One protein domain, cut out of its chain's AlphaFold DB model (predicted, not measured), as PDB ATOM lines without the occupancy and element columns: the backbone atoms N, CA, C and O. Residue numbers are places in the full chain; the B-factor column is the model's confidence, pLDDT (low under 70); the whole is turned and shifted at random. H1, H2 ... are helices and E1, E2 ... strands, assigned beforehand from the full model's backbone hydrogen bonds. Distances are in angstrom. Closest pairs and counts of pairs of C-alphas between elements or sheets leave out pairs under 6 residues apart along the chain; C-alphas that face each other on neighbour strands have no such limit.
ATOM      1  N   VAL A  12     251.914 317.774 245.725       95.44
ATOM      2  CA  VAL A  12     250.566 317.323 245.385       95.44
ATOM      3  C   VAL A  12     249.584 317.963 246.355       95.44
ATOM      4  O   VAL A  12     249.633 317.701 247.556       95.44
ATOM      5  N   THR A  13     248.678 318.781 245.823       96.38
ATOM      6  CA  THR A  13     247.590 319.392 246.592       96.38
ATOM      7  C   THR A  13     246.292 318.637 246.339       96.38
ATOM      8  O   THR A  13     245.826 318.549 245.203       96.38
ATOM      9  N   LEU A  14     245.696 318.103 247.404       95.38
ATOM     10  CA  LEU A  14     244.380 317.480 247.390       95.38
ATOM     11  C   LEU A  14     243.362 318.454 247.991       95.38
ATOM     12  O   LEU A  14     243.459 318.811 249.164       95.38
ATOM     13  N   ASP A  15     242.384 318.865 247.188       93.44
ATOM     14  CA  ASP A  15     241.395 319.886 247.546       93.44
ATOM     15  C   ASP A  15     239.959 319.415 247.243       93.44
ATOM     16  O   ASP A  15     239.736 318.588 246.360       93.44
ATOM     17  N   ARG A  16     238.962 319.962 247.951       91.50
ATOM     18  CA  ARG A  16     237.513 319.777 247.683       91.50
ATOM     19  C   ARG A  16     237.046 318.327 247.527       91.50
ATOM     20  O   ARG A  16     236.222 318.012 246.673       91.50
ATOM     21  N   GLY A  17     237.520 317.444 248.391       89.56
ATOM     22  CA  GLY A  17     237.162 316.028 248.370       89.56
ATOM     23  C   GLY A  17     237.931 315.224 247.327       89.56
ATOM     24  O   GLY A  17     237.511 314.113 247.013       89.56
ATOM     25  N   ALA A  18     239.039 315.760 246.801       95.19
ATOM     26  CA  ALA A  18     239.943 315.018 245.934       95.19
ATOM     27  C   ALA A  18     240.355 313.689 246.577       95.19
ATOM     28  O   ALA A  18     240.615 313.602 247.782       95.19
ATOM     29  N   VAL A  19     240.414 312.659 245.736       94.50
ATOM     30  CA  VAL A  19     240.786 311.305 246.129       94.50
ATOM     31  C   VAL A  19     242.102 310.955 245.456       94.50
ATOM     32  O   VAL A  19     242.168 310.867 244.232       94.50
ATOM     33  N   PHE A  20     243.132 310.721 246.259       93.56
ATOM     34  CA  PHE A  20     244.332 310.025 245.820       93.56
ATOM     35  C   PHE A  20     244.094 308.526 245.986       93.56
ATOM     36  O   PHE A  20     243.893 308.055 247.104       93.56
ATOM     37  N   ALA A  21     244.064 307.775 244.891       90.69
ATOM     38  CA  ALA A  21     243.807 306.340 244.919       90.69
ATOM     39  C   ALA A  21     244.983 305.575 244.325       90.69
ATOM     40  O   ALA A  21     245.483 305.926 243.257       90.69
ATOM     41  N   PHE A  22     245.373 304.490 244.987       86.69
ATOM     42  CA  PHE A  22     246.315 303.541 244.415       86.69
ATOM     43  C   PHE A  22     245.614 302.734 243.314       86.69
ATOM     44  O   PHE A  22     244.705 301.952 243.578       86.69
ATOM     45  N   ALA A  23     246.023 302.926 242.058       70.62
ATOM     46  CA  ALA A  23     245.435 302.259 240.891       70.62
ATOM     47  C   ALA A  23     246.047 300.867 240.623       70.62
ATOM     48  O   ALA A  23     246.274 300.480 239.477       70.62
ATOM     49  N   GLY A  24     246.365 300.117 241.679       63.53
ATOM     50  CA  GLY A  24     246.988 298.801 241.563       63.53
ATOM     51  C   GLY A  24     245.974 297.748 241.129       63.53
ATOM     52  O   GLY A  24     245.322 297.136 241.974       63.53
ATOM     53  N   GLU A  25     245.835 297.516 239.826       56.31
ATOM     54  CA  GLU A  25     245.003 296.426 239.311       56.31
ATOM     55  C   GLU A  25     245.505 295.073 239.867       56.31
ATOM     56  O   GLU A  25     246.699 294.778 239.843       56.31
ATOM     57  N   GLY A  26     244.608 294.247 240.418       62.28
ATOM     58  CA  GLY A  26     244.918 292.855 240.780       62.28
ATOM     59  C   GLY A  26     245.862 292.620 241.971       62.28
ATOM     60  O   GLY A  26     246.437 291.534 242.068       62.28
ATOM     61  N   GLY A  27     246.042 293.575 242.889       67.56
ATOM     62  CA  GLY A  27     246.804 293.308 244.120       67.56
ATOM     63  C   GLY A  27     248.321 293.431 243.969       67.56
ATOM     64  O   GLY A  27     249.065 292.752 244.672       67.56
ATOM     65  N   VAL A  28     248.808 294.211 243.000       77.38
ATOM     66  CA  VAL A  28     250.243 294.287 242.665       77.38
ATOM     67  C   VAL A  28     251.111 294.970 243.725       77.38
ATOM     68  O   VAL A  28     252.307 294.683 243.776       77.38
ATOM     69  N   GLY A  29     250.528 295.806 244.588       83.19
ATOM     70  CA  GLY A  29     251.258 296.612 245.566       83.19
ATOM     71  C   GLY A  29     252.065 297.731 244.904       83.19
ATOM     72  O   GLY A  29     253.029 297.498 244.156       83.19
ATOM     73  N   LEU A  30     251.673 298.970 245.172       89.12
ATOM     74  CA  LEU A  30     252.259 300.157 244.561       89.12
ATOM     75  C   LEU A  30     253.013 300.998 245.583       89.12
ATOM     76  O   LEU A  30     252.579 301.163 246.717       89.12
ATOM     77  N   THR A  31     254.139 301.556 245.155       91.69
ATOM     78  CA  THR A  31     254.893 302.544 245.924       91.69
ATOM     79  C   THR A  31     254.819 303.881 245.211       91.69
ATOM     80  O   THR A  31     255.265 304.005 244.069       91.69
ATOM     81  N   GLU A  32     254.278 304.871 245.906       91.44
ATOM     82  CA  GLU A  32     254.166 306.253 245.460       91.44
ATOM     83  C   GLU A  32     255.065 307.128 246.317       91.44
ATOM     84  O   GLU A  32     255.069 306.998 247.542       91.44
ATOM     85  N   LYS A  33     255.821 308.019 245.677       93.50
ATOM     86  CA  LYS A  33     256.687 308.977 246.362       93.50
ATOM     87  C   LYS A  33     256.260 310.386 246.008       93.50
ATOM     88  O   LYS A  33     256.131 310.732 244.838       93.50
ATOM     89  N   ILE A  34     256.037 311.195 247.031       93.94
ATOM     90  CA  ILE A  34     255.628 312.587 246.901       93.94
ATOM     91  C   ILE A  34     256.535 313.410 247.809       93.94
ATOM     92  O   ILE A  34     256.810 313.022 248.943       93.94
ATOM     93  N   HIS A  35     256.999 314.568 247.352       95.81
ATOM     94  CA  HIS A  35     257.745 315.439 248.248       95.81
ATOM     95  C   HIS A  35     256.799 316.037 249.289       95.81
ATOM     96  O   HIS A  35     256.879 315.714 250.474       95.81
ATOM     97  N   THR A  36     255.833 316.828 248.832       97.12
ATOM     98  CA  THR A  36     254.876 317.505 249.707       97.12
ATOM     99  C   THR A  36     253.465 317.067 249.378       97.12
ATOM    100  O   THR A  36     252.988 317.287 248.268       97.12
ATOM    101  N   LEU A  37     252.776 316.489 250.356       97.06
ATOM    102  CA  LEU A  37     251.341 316.260 250.300       97.06
ATOM    103  C   LEU A  37     250.633 317.383 251.059       97.06
ATOM    104  O   LEU A  37     250.729 317.458 252.284       97.06
ATOM    105  N   GLN A  38     249.906 318.237 250.348       97.50
ATOM    106  CA  GLN A  38     249.100 319.300 250.940       97.50
ATOM    107  C   GLN A  38     247.619 318.954 250.844       97.50
ATOM    108  O   GLN A  38     247.123 318.577 249.785       97.50
ATOM    109  N   VAL A  39     246.908 319.094 251.954       96.94
ATOM    110  CA  VAL A  39     245.468 318.865 252.034       96.94
ATOM    111  C   VAL A  39     244.785 320.188 252.308       96.94
ATOM    112  O   VAL A  39     245.081 320.842 253.302       96.94
ATOM    113  N   GLU A  40     243.850 320.548 251.439       95.44
ATOM    114  CA  GLU A  40     243.012 321.730 251.586       95.44
ATOM    115  C   GLU A  40     241.554 321.304 251.748       95.44
ATOM    116  O   GLU A  40     240.987 320.563 250.939       95.44
ATOM    117  N   ARG A  41     240.929 321.790 252.819       94.38
ATOM    118  CA  ARG A  41     239.576 321.481 253.280       94.38
ATOM    119  C   ARG A  41     239.375 320.008 253.598       94.38
ATOM    120  O   ARG A  41     239.358 319.600 254.750       94.38
ATOM    121  N   ARG A  42     239.180 319.178 252.584       95.06
ATOM    122  CA  ARG A  42     238.897 317.760 252.771       95.06
ATOM    123  C   ARG A  42     239.507 316.972 251.637       95.06
ATOM    124  O   ARG A  42     239.250 317.287 250.482       95.06
ATOM    125  N   ALA A  43     240.234 315.916 251.966       97.12
ATOM    126  CA  ALA A  43     240.793 314.999 250.982       97.12
ATOM    127  C   ALA A  43     240.712 313.553 251.460       97.12
ATOM    128  O   ALA A  43     240.519 313.281 252.648       97.12
ATOM    129  N   VAL A  44     240.861 312.629 250.516       97.12
ATOM    130  CA  VAL A  44     240.880 311.193 250.776       97.12
ATOM    131  C   VAL A  44     242.137 310.581 250.172       97.12
ATOM    132  O   VAL A  44     242.444 310.827 249.009       97.12
ATOM    133  N   ILE A  45     242.815 309.726 250.932       96.31
ATOM    134  CA  ILE A  45     243.769 308.751 250.403       96.31
ATOM    135  C   ILE A  45     243.113 307.382 250.500       96.31
ATOM    136  O   ILE A  45     242.645 306.981 251.565       96.31
ATOM    137  N   ASN A  46     243.054 306.674 249.382       94.19
ATOM    138  CA  ASN A  46     242.439 305.364 249.281       94.19
ATOM    139  C   ASN A  46     243.502 304.304 248.970       94.19
ATOM    140  O   ASN A  46     243.971 304.219 247.835       94.19
ATOM    141  N   PHE A  47     243.830 303.483 249.972       91.75
ATOM    142  CA  PHE A  47     244.818 302.399 249.910       91.75
ATOM    143  C   PHE A  47     244.286 301.102 249.276       91.75
ATOM    144  O   PHE A  47     244.958 300.072 249.317       91.75
ATOM    145  N   ALA A  48     243.108 301.135 248.642       88.50
ATOM    146  CA  ALA A  48     242.526 299.970 247.982       88.50
ATOM    147  C   ALA A  48     243.502 299.274 247.010       88.50
ATOM    148  O   ALA A  48     244.293 299.912 246.316       88.50
ATOM    149  N   GLY A  49     243.412 297.943 246.945       79.00
ATOM    150  CA  GLY A  49     244.227 297.120 246.047       79.00
ATOM    151  C   GLY A  49     245.569 296.656 246.628       79.00
ATOM    152  O   GLY A  49     246.304 295.969 245.927       79.00
ATOM    153  N   GLY A  50     245.892 296.984 247.881       74.94
ATOM    154  CA  GLY A  50     247.009 296.378 248.613       74.94
ATOM    155  C   GLY A  50     246.673 294.969 249.119       74.94
ATOM    156  O   GLY A  50     245.506 294.601 249.268       74.94
ATOM    157  N   THR A  51     247.698 294.156 249.382       76.50
ATOM    158  CA  THR A  51     247.565 292.867 250.088       76.50
ATOM    159  C   THR A  51     248.712 292.690 251.083       76.50
ATOM    160  O   THR A  51     249.776 293.271 250.892       76.50
ATOM    161  N   LEU A  52     248.565 291.800 252.074       75.19
ATOM    162  CA  LEU A  52     249.626 291.510 253.058       75.19
ATOM    163  C   LEU A  52     250.973 291.117 252.425       75.19
ATOM    164  O   LEU A  52     252.024 291.351 253.007       75.19
ATOM    165  N   ALA A  53     250.954 290.504 251.237       80.56
ATOM    166  CA  ALA A  53     252.170 290.133 250.513       80.56
ATOM    167  C   ALA A  53     252.685 291.248 249.583       80.56
ATOM    168  O   ALA A  53     253.810 291.165 249.089       80.56
ATOM    169  N   ARG A  54     251.847 292.243 249.275       83.94
ATOM    170  CA  ARG A  54     252.080 293.289 248.271       83.94
ATOM    171  C   ARG A  54     251.430 294.593 248.729       83.94
ATOM    172  O   ARG A  54     250.316 294.929 248.327       83.94
ATOM    173  N   ALA A  55     252.160 295.279 249.593       87.62
ATOM    174  CA  ALA A  55     251.777 296.523 250.236       87.62
ATOM    175  C   ALA A  55     251.532 297.672 249.254       87.62
ATOM    176  O   ALA A  55     252.295 297.833 248.295       87.62
ATOM    177  N   ASN A  56     250.550 298.525 249.557       91.56
ATOM    178  CA  ASN A  56     250.542 299.891 249.047       91.56
ATOM    179  C   ASN A  56     251.322 300.799 250.004       91.56
ATOM    180  O   ASN A  56     251.100 300.803 251.215       91.56
ATOM    181  N   VAL A  57     252.250 301.576 249.457       93.88
ATOM    182  CA  VAL A  57     253.153 302.439 250.217       93.88
ATOM    183  C   VAL A  57     253.069 303.849 249.657       93.88
ATOM    184  O   VAL A  57     253.379 304.072 248.489       93.88
ATOM    185  N   LEU A  58     252.679 304.802 250.498       95.12
ATOM    186  CA  LEU A  58     252.811 306.227 250.224       95.12
ATOM    187  C   LEU A  58     253.994 306.772 251.021       95.12
ATOM    188  O   LEU A  58     253.917 306.852 252.244       95.12
ATOM    189  N   GLU A  59     255.061 307.180 250.346       95.69
ATOM    190  CA  GLU A  59     256.184 307.890 250.957       95.69
ATOM    191  C   GLU A  59     256.050 309.391 250.709       95.69
ATOM    192  O   GLU A  59     255.991 309.845 249.568       95.69
ATOM    193  N   THR A  60     256.032 310.168 251.790       97.00
ATOM    194  CA  THR A  60     256.027 311.633 251.741       97.00
ATOM    195  C   THR A  60     257.252 312.218 252.424       97.00
ATOM    196  O   THR A  60     257.714 311.706 253.444       97.00
ATOM    197  N   THR A  61     257.775 313.332 251.908       97.44
ATOM    198  CA  THR A  61     258.719 314.132 252.704       97.44
ATOM    199  C   THR A  61     257.955 314.921 253.757       97.44
ATOM    200  O   THR A  61     258.308 314.855 254.928       97.44
ATOM    201  N   GLN A  62     256.882 315.605 253.365       97.06
ATOM    202  CA  GLN A  62     256.086 316.448 254.249       97.06
ATOM    203  C   GLN A  62     254.586 316.261 254.001       97.06
ATOM    204  O   GLN A  62     254.145 316.128 252.858       97.06
ATOM    205  N   VAL A  63     253.800 316.319 255.080       97.25
ATOM    206  CA  VAL A  63     252.333 316.341 255.036       97.25
ATOM    207  C   VAL A  63     251.844 317.645 255.662       97.25
ATOM    208  O   VAL A  63     252.164 317.944 256.815       97.25
ATOM    209  N   LEU A  64     251.084 318.428 254.900       96.75
ATOM    210  CA  LEU A  64     250.608 319.756 255.274       96.75
ATOM    211  C   LEU A  64     249.084 319.799 255.313       96.75
ATOM    212  O   LEU A  64     248.421 319.490 254.328       96.75
ATOM    213  N   LEU A  65     248.546 320.237 256.449       96.88
ATOM    214  CA  LEU A  65     247.138 320.584 256.635       96.88
ATOM    215  C   LEU A  65     247.092 322.052 257.123       96.88
ATOM    216  O   LEU A  65     247.093 322.274 258.340       96.88
ATOM    217  N   PRO A  66     247.199 323.049 256.219       93.19
ATOM    218  CA  PRO A  66     247.521 324.438 256.571       93.19
ATOM    219  C   PRO A  66     246.498 325.167 257.454       93.19
ATOM    220  O   PRO A  66     246.880 325.991 258.284       93.19
ATOM    221  N   THR A  67     245.209 324.891 257.282       94.00
ATOM    222  CA  THR A  67     244.099 325.526 258.005       94.00
ATOM    223  C   THR A  67     243.507 324.563 259.022       94.00
ATOM    224  O   THR A  67     243.596 323.359 258.831       94.00
ATOM    225  N   ALA A  68     242.893 325.054 260.102       92.81
ATOM    226  CA  ALA A  68     242.345 324.199 261.164       92.81
ATOM    227  C   ALA A  68     241.186 323.293 260.702       92.81
ATOM    228  O   ALA A  68     240.966 322.244 261.307       92.81
ATOM    229  N   ASP A  69     240.497 323.672 259.624       93.19
ATOM    230  CA  ASP A  69     239.365 322.926 259.065       93.19
ATOM    231  C   ASP A  69     239.808 321.830 258.081       93.19
ATOM    232  O   ASP A  69     239.004 320.977 257.695       93.19
ATOM    233  N   ASP A  70     241.087 321.818 257.683       96.94
ATOM    234  CA  ASP A  70     241.603 320.805 256.766       96.94
ATOM    235  C   ASP A  70     241.581 319.427 257.427       96.94
ATOM    236  O   ASP A  70     242.092 319.249 258.535       96.94
ATOM    237  N   THR A  71     241.013 318.442 256.735       97.06
ATOM    238  CA  THR A  71     240.887 317.064 257.217       97.06
ATOM    239  C   THR A  71     241.303 316.070 256.137       97.06
ATOM    240  O   THR A  71     240.842 316.137 254.991       97.06
ATOM    241  N   LEU A  72     242.136 315.103 256.517       97.81
ATOM    242  CA  LEU A  72     242.585 314.020 255.649       97.81
ATOM    243  C   LEU A  72     241.948 312.701 256.082       97.81
ATOM    244  O   LEU A  72     242.146 312.249 257.205       97.81
ATOM    245  N   PHE A  73     241.223 312.060 255.173       97.56
ATOM    246  CA  PHE A  73     240.627 310.750 255.408       97.56
ATOM    247  C   PHE A  73     241.459 309.658 254.744       97.56
ATOM    248  O   PHE A  73     241.749 309.729 253.553       97.56
ATOM    249  N   ILE A  74     241.794 308.621 255.498       97.06
ATOM    250  CA  ILE A  74     242.503 307.441 255.020       97.06
ATOM    251  C   ILE A  74     241.508 306.287 254.938       97.06
ATOM    252  O   ILE A  74     240.862 305.942 255.926       97.06
ATOM    253  N   ARG A  75     241.365 305.701 253.750       94.81
ATOM    254  CA  ARG A  75     240.391 304.647 253.450       94.81
ATOM    255  C   ARG A  75     241.062 303.382 252.964       94.81
ATOM    256  O   ARG A  75     242.098 303.455 252.305       94.81
ATOM    257  N   ASN A  76     240.420 302.249 253.248       91.62
ATOM    258  CA  ASN A  76     240.899 300.913 252.873       91.62
ATOM    259  C   ASN A  76     242.371 300.659 253.247       91.62
ATOM    260  O   ASN A  76     243.072 299.961 252.526       91.62
ATOM    261  N   TRP A  77     242.838 301.260 254.344       91.56
ATOM    262  CA  TRP A  77     244.167 301.011 254.892       91.56
ATOM    263  C   TRP A  77     244.117 299.768 255.770       91.56
ATOM    264  O   TRP A  77     243.271 299.671 256.664       91.56
ATOM    265  N   ILE A  78     245.015 298.824 255.514       87.38
ATOM    266  CA  ILE A  78     245.105 297.576 256.264       87.38
ATOM    267  C   ILE A  78     246.396 297.586 257.087       87.38
ATOM    268  O   ILE A  78     247.497 297.719 256.546       87.38
ATOM    269  N   GLU A  79     246.268 297.400 258.403       86.12
ATOM    270  CA  GLU A  79     247.423 297.347 259.300       86.12
ATOM    271  C   GLU A  79     248.400 296.234 258.880       86.12
ATOM    272  O   GLU A  79     247.989 295.127 258.529       86.12
ATOM    273  N   PHE A  80     249.703 296.541 258.904       81.56
ATOM    274  CA  PHE A  80     250.805 295.669 258.460       81.56
ATOM    275  C   PHE A  80     250.820 295.314 256.969       81.56
ATOM    276  O   PHE A  80     251.728 294.616 256.526       81.56
ATOM    277  N   SER A  81     249.845 295.789 256.196       85.00
ATOM    278  CA  SER A  81     249.811 295.650 254.744       85.00
ATOM    279  C   SER A  81     250.166 296.963 254.077       85.00
ATOM    280  O   SER A  81     250.969 296.968 253.161       85.00
ATOM    281  N   ASP A  82     249.589 298.072 254.525       91.44
ATOM    282  CA  ASP A  82     249.724 299.359 253.853       91.44
ATOM    283  C   ASP A  82     250.474 300.360 254.724       91.44
ATOM    284  O   ASP A  82     250.356 300.358 255.949       91.44
ATOM    285  N   TYR A  83     251.226 301.254 254.087       94.50
ATOM    286  CA  TYR A  83     252.119 302.166 254.791       94.50
ATOM    287  C   TYR A  83     251.941 303.597 254.305       94.50
ATOM    288  O   TYR A  83     252.125 303.894 253.125       94.50
ATOM    289  N   PHE A  84     251.634 304.498 255.235       96.69
ATOM    290  CA  PHE A  84     251.715 305.936 255.013       96.69
ATOM    291  C   PHE A  84     252.926 306.482 255.763       96.69
ATOM    292  O   PHE A  84     252.918 306.597 256.987       96.69
ATOM    293  N   LEU A  85     253.989 306.779 255.024       97.62
ATOM    294  CA  LEU A  85     255.286 307.155 255.560       97.62
ATOM    295  C   LEU A  85     255.540 308.651 255.380       97.62
ATOM    296  O   LEU A  85     255.235 309.231 254.335       97.62
ATOM    297  N   VAL A  86     256.145 309.262 256.393       98.00
ATOM    298  CA  VAL A  86     256.588 310.659 256.375       98.00
ATOM    299  C   VAL A  86     258.026 310.766 256.868       98.00
ATOM    300  O   VAL A  86     258.438 310.033 257.769       98.00
ATOM    301  N   SER A  87     258.811 311.671 256.284       97.44
ATOM    302  CA  SER A  87     260.188 311.909 256.722       97.44
ATOM    303  C   SER A  87     260.247 312.297 258.200       97.44
ATOM    304  O   SER A  87     259.482 313.139 258.678       97.44
ATOM    305  N   ARG A  88     261.225 311.745 258.927       97.06
ATOM    306  CA  ARG A  88     261.486 312.125 260.323       97.06
ATOM    307  C   ARG A  88     261.841 313.598 260.485       97.06
ATOM    308  O   ARG A  88     261.542 314.170 261.528       97.06
ATOM    309  N   ALA A  89     262.461 314.204 259.472       96.25
ATOM    310  CA  ALA A  89     262.871 315.605 259.511       96.25
ATOM    311  C   ALA A  89     261.684 316.584 259.435       96.25
ATOM    312  O   ALA A  89     261.812 317.726 259.868       96.25
ATOM    313  N   PHE A  90     260.534 316.137 258.917       96.06
ATOM    314  CA  PHE A  90     259.361 316.975 258.641       96.06
ATOM    315  C   PHE A  90     258.070 316.349 259.180       96.06
ATOM    316  O   PHE A  90     257.003 316.445 258.571       96.06
ATOM    317  N   ALA A  91     258.177 315.687 260.332       93.94
ATOM    318  CA  ALA A  91     257.056 315.024 260.976       93.94
ATOM    319  C   ALA A  91     255.891 316.006 261.244       93.94
ATOM    320  O   ALA A  91     256.125 317.103 261.764       93.94
ATOM    321  N   PRO A  92     254.633 315.630 260.943       94.75
ATOM    322  CA  PRO A  92     253.473 316.452 261.266       94.75
ATOM    323  C   PRO A  92     253.349 316.661 262.777       94.75
ATOM    324  O   PRO A  92     253.598 315.750 263.569       94.75
ATOM    325  N   ASN A  93     252.930 317.858 263.189       95.06
ATOM    326  CA  ASN A  93     252.664 318.139 264.598       95.06
ATOM    327  C   ASN A  93     251.359 317.468 265.072       95.06
ATOM    328  O   ASN A  93     250.544 317.002 264.273       95.06
ATOM    329  N   SER A  94     251.129 317.453 266.387       94.69
ATOM    330  CA  SER A  94     249.939 316.831 266.988       94.69
ATOM    331  C   SER A  94     248.615 317.410 266.475       94.69
ATOM    332  O   SER A  94     247.651 316.667 266.315       94.69
ATOM    333  N   ALA A  95     248.570 318.710 266.168       95.25
ATOM    334  CA  ALA A  95     247.382 319.371 265.630       95.25
ATOM    335  C   ALA A  95     247.069 318.958 264.183       95.25
ATOM    336  O   ALA A  95     245.910 318.942 263.783       95.25
ATOM    337  N   ALA A  96     248.079 318.639 263.374       96.06
ATOM    338  CA  ALA A  96     247.879 318.050 262.055       96.06
ATOM    339  C   ALA A  96     247.445 316.583 262.180       96.06
ATOM    340  O   ALA A  96     246.477 316.176 261.543       96.06
ATOM    341  N   LEU A  97     248.100 315.806 263.050       97.12
ATOM    342  CA  LEU A  97     247.793 314.387 263.263       97.12
ATOM    343  C   LEU A  97     246.367 314.146 263.779       97.12
ATOM    344  O   LEU A  97     245.728 313.186 263.357       97.12
ATOM    345  N   SER A  98     245.823 315.020 264.634       96.62
ATOM    346  CA  SER A  98     244.435 314.905 265.117       96.62
ATOM    347  C   SER A  98     243.378 315.062 264.012       96.62
ATOM    348  O   SER A  98     242.217 314.699 264.205       96.62
ATOM    349  N   ARG A  99     243.777 315.565 262.840       96.94
ATOM    350  CA  ARG A  99     242.920 315.801 261.667       96.94
ATOM    351  C   ARG A  99     243.157 314.798 260.535       96.94
ATOM    352  O   ARG A  99     242.602 314.948 259.447       96.94
ATOM    353  N   ILE A 100     243.965 313.768 260.790       97.69
ATOM    354  CA  ILE A 100     244.138 312.614 259.905       97.69
ATOM    355  C   ILE A 100     243.333 311.457 260.485       97.69
ATOM    356  O   ILE A 100     243.605 311.007 261.598       97.69
ATOM    357  N   TRP A 101     242.308 311.006 259.768       97.06
ATOM    358  CA  TRP A 101     241.342 310.030 260.271       97.06
ATOM    359  C   TRP A 101     241.358 308.770 259.419       97.06
ATOM    360  O   TRP A 101     241.254 308.845 258.197       97.06
ATOM    361  N   PHE A 102     241.438 307.613 260.067       96.94
ATOM    362  CA  PHE A 102     241.425 306.314 259.405       96.94
ATOM    363  C   PHE A 102     240.025 305.695 259.470       96.94
ATOM    364  O   PHE A 102     239.381 305.690 260.517       96.94
ATOM    365  N   GLU A 103     239.541 305.175 258.343       94.06
ATOM    366  CA  GLU A 103     238.240 304.507 258.240       94.06
ATOM    367  C   GLU A 103     238.158 303.312 259.202       94.06
ATOM    368  O   GLU A 103     239.011 302.427 259.175       94.06
ATOM    369  N   GLY A 104     237.131 303.293 260.056       90.94
ATOM    370  CA  GLY A 104     236.927 302.236 261.054       90.94
ATOM    371  C   GLY A 104     237.687 302.421 262.372       90.94
ATOM    372  O   GLY A 104     237.581 301.556 263.237       90.94
ATOM    373  N   TRP A 105     238.403 303.534 262.548       92.12
ATOM    374  CA  TRP A 105     239.131 303.867 263.774       92.12
ATOM    375  C   TRP A 105     238.610 305.160 264.403       92.12
ATOM    376  O   TRP A 105     237.964 305.976 263.740       92.12
ATOM    377  N   ASP A 106     238.928 305.360 265.683       90.88
ATOM    378  CA  ASP A 106     238.673 306.637 266.345       90.88
ATOM    379  C   ASP A 106     239.447 307.778 265.656       90.88
ATOM    380  O   ASP A 106     240.554 307.555 265.147       90.88
ATOM    381  N   PRO A 107     238.893 309.007 265.632       92.00
ATOM    382  CA  PRO A 107     239.539 310.148 265.000       92.00
ATOM    383  C   PRO A 107     240.950 310.419 265.526       92.00
ATOM    384  O   PRO A 107     241.200 310.441 266.732       92.00
ATOM    385  N   GLY A 108     241.848 310.725 264.593       95.06
ATOM    386  CA  GLY A 108     243.222 311.110 264.869       95.06
ATOM    387  C   GLY A 108     244.243 310.016 264.570       95.06
ATOM    388  O   GLY A 108     243.970 308.813 264.564       95.06
ATOM    389  N   ALA A 109     245.463 310.475 264.333       97.06
ATOM    390  CA  ALA A 109     246.610 309.645 264.028       97.06
ATOM    391  C   ALA A 109     247.727 309.835 265.058       97.06
ATOM    392  O   ALA A 109     247.747 310.786 265.843       97.06
ATOM    393  N   LYS A 110     248.696 308.927 265.021       96.19
ATOM    394  CA  LYS A 110     249.970 309.044 265.728       96.19
ATOM    395  C   LYS A 110     251.114 308.624 264.816       96.19
ATOM    396  O   LYS A 110     250.897 308.018 263.768       96.19
ATOM    397  N   LEU A 111     252.331 308.937 265.244       96.19
ATOM    398  CA  LEU A 111     253.548 308.480 264.586       96.19
ATOM    399  C   LEU A 111     254.023 307.186 265.246       96.19
ATOM    400  O   LEU A 111     254.147 307.118 266.468       96.19
ATOM    401  N   ARG A 112     254.288 306.169 264.427       94.31
ATOM    402  CA  ARG A 112     254.909 304.898 264.810       94.31
ATOM    403  C   ARG A 112     256.286 304.801 264.162       94.31
ATOM    404  O   ARG A 112     256.477 305.229 263.026       94.31
ATOM    405  N   ASP A 113     257.255 304.272 264.904       93.81
ATOM    406  CA  ASP A 113     258.604 304.044 264.381       93.81
ATOM    407  C   ASP A 113     258.560 303.050 263.211       93.81
ATOM    408  O   ASP A 113     257.968 301.977 263.343       93.81
ATOM    409  N   TYR A 114     259.154 303.423 262.074       93.12
ATOM    410  CA  TYR A 114     259.237 302.570 260.886       93.12
ATOM    411  C   TYR A 114     260.684 302.225 260.539       93.12
ATOM    412  O   TYR A 114     261.067 301.057 260.500       93.12
ATOM    413  N   ASN A 115     261.511 303.242 260.280       94.00
ATOM    414  CA  ASN A 115     262.946 303.079 260.053       94.00
ATOM    415  C   ASN A 115     263.711 304.344 260.460       94.00
ATOM    416  O   ASN A 115     263.118 305.319 260.913       94.00
ATOM    417  N   THR A 116     265.030 304.367 260.265       94.88
ATOM    418  CA  THR A 116     265.899 305.493 260.661       94.88
ATOM    419  C   THR A 116     265.584 306.825 259.978       94.88
ATOM    420  O   THR A 116     266.031 307.860 260.458       94.88
ATOM    421  N   SER A 117     264.832 306.822 258.875       96.44
ATOM    422  CA  SER A 117     264.563 308.012 258.055       96.44
ATOM    423  C   SER A 117     263.089 308.425 258.041       96.44
ATOM    424  O   SER A 117     262.795 309.591 257.786       96.44
ATOM    425  N   HIS A 118     262.167 307.511 258.351       97.44
ATOM    426  CA  HIS A 118     260.725 307.728 258.243       97.44
ATOM    427  C   HIS A 118     259.972 307.335 259.516       97.44
ATOM    428  O   HIS A 118     260.325 306.375 260.206       97.44
ATOM    429  N   TRP A 119     258.904 308.083 259.776       97.50
ATOM    430  CA  TRP A 119     257.803 307.696 260.647       97.50
ATOM    431  C   TRP A 119     256.670 307.106 259.811       97.50
ATOM    432  O   TRP A 119     256.447 307.529 258.678       97.50
ATOM    433  N   GLU A 120     255.921 306.180 260.392       96.81
ATOM    434  CA  GLU A 120     254.638 305.730 259.862       96.81
ATOM    435  C   GLU A 120     253.506 306.510 260.539       96.81
ATOM    436  O   GLU A 120     253.458 306.613 261.766       96.81
ATOM    437  N   ILE A 121     252.591 307.061 259.747       97.25
ATOM    438  CA  ILE A 121     251.346 307.653 260.234       97.25
ATOM    439  C   ILE A 121     250.327 306.521 260.361       97.25
ATOM    440  O   ILE A 121     249.955 305.904 259.365       97.25
ATOM    441  N   VAL A 122     249.867 306.265 261.583       96.38
ATOM    442  CA  VAL A 122     248.933 305.175 261.907       96.38
ATOM    443  C   VAL A 122     247.746 305.692 262.720       96.38
ATOM    444  O   VAL A 122     247.855 306.765 263.327       96.38
ATOM    445  N   PRO A 123     246.627 304.947 262.799       95.31
ATOM    446  CA  PRO A 123     245.531 305.292 263.698       95.31
ATOM    447  C   PRO A 123     246.009 305.470 265.143       95.31
ATOM    448  O   PRO A 123     246.876 304.730 265.623       95.31
ATOM    449  N   PHE A 124     245.418 306.415 265.877       89.00
ATOM    450  CA  PHE A 124     245.806 306.692 267.266       89.00
ATOM    451  C   PHE A 124     245.724 305.442 268.167       89.00
ATOM    452  O   PHE A 124     246.633 305.162 268.956       89.00
ATOM    453  N   ALA A 125     244.675 304.638 267.985       83.31
ATOM    454  CA  ALA A 125     244.424 303.414 268.743       83.31
ATOM    455  C   ALA A 125     245.122 302.155 268.184       83.31
ATOM    456  O   ALA A 125     244.913 301.069 268.719       83.31
ATOM    457  N   ALA A 126     245.956 302.267 267.141       82.50
ATOM    458  CA  ALA A 126     246.660 301.110 266.584       82.50
ATOM    459  C   ALA A 126     247.598 300.479 267.641       82.50
ATOM    460  O   ALA A 126     248.412 301.215 268.226       82.50
ATOM    461  N   PRO A 127     247.502 299.164 267.924       72.38
ATOM    462  CA  PRO A 127     248.359 298.508 268.907       72.38
ATOM    463  C   PRO A 127     249.834 298.540 268.496       72.38
ATOM    464  O   PRO A 127     250.185 298.579 267.314       72.38
TER     465      PRO A 127
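This is residues 12 to 127 of the 161 residues of an uncharacterized protein of Cephaloticoccus primus (UniProt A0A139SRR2). The chain is wound in stacked turns, a short solenoid from E1 to E8 with two walls of parallel strands, E1 E3 E5 E7 and E2 E4 E6 E8, and the hairpin of E9 and E10 continues the first wall past E7 and caps the end of the stack beside E8. E3 and E5 bend sharply partway along, giving their turns a third side, and the small helix H1 sits at a corner of the last turn, between E7 and E8. The printed part has 116 residues with ten named strands and one named helix, in the order E1 E2 E3 E4 E5 E6 E7 H1 E8 E9 E10, and its class is mostly strand. One sheet runs E1 E3 E5 E7 E10 E9 and is mixed; the other runs E2 E4 E6 E8 and is all parallel. The whole is compact, with a radius of gyration of the C-alphas of 13.0 A and spans of 37 by 32 by 28 A.

E1, residues 12 to 15, is an edge strand of the larger sheet. A tight link leads to E2, residues 18 to 21, an edge strand of the smaller sheet. E3, residues 31 to 40, is parallel to its neighbour E1 at 42 degrees, with N 12 and O 36 within hydrogen-bond range at 2.8 A. E3 bends by 80 degrees at residue 35, and C-alphas 37 to 40 face those of E1. E4, residues 42 to 46, is parallel to E2 at 13 degrees, with N 20 and O 44 2.8 A apart; E3 and E4 meet only through their link. E5, residues 57 to 64, is parallel to E3 at 30 degrees, with N 34 and O 59 2.9 A apart, and bends by 83 degrees at residue 61. E6, residues 71 to 75, is parallel to E4 at 20 degrees, with N 45 and O 73 2.8 A apart. E7, residues 83 to 87, is parallel to E5 at 44 degrees, with N 58 and O 83 2.8 A apart. H1, residues 94 to 97, is on the larger sheet at a height of 6.9 A, over none of its strands. It is too short for an O i to N i+4 pair; its one O i to N i+3 pair is within range. E8, residues 100 to 102, is parallel to E6 at 23 degrees, with N 74 and O 101 2.8 A apart. E9, residues 109 to 113, and E10, residues 118 to 123, form a hairpin, antiparallel at 140 degrees, with N 112 and O 120 2.8 A apart. E10 is also antiparallel to E7 at 134 degrees, with N 119 and O 86 2.8 A apart. The closest C-alphas of E8 and E9 are those of Ile 100 and Ala 109, 5.7 A apart. The two sheets form a sandwich, two sheets face to face, their facing parts 8.2 A centre to centre and their strands at 36 degrees.

E1 begins at C-alpha 12, (250.566, 317.323, 245.385). E3, the longest strand by residues, measures 23.3 A from first to last C-alpha and bends at C-alpha 35, (257.745, 315.439, 248.248). E5 measures 18.2 A, E4 13.4 A, E6 13.0 A, E7 12.8 A and E9 13.2 A. E10 measures 16.3 A and ends at C-alpha 123, (245.531, 305.292, 263.698).

The two C-alphas farthest apart, those of Gly 26 and Ala 68, are 37.5 A apart. The larger sheet is strongly twisted. The printed part has no cut, and no link is long. The mean pLDDT of the printed part is 91.6; residues 24 to 27 are under 70.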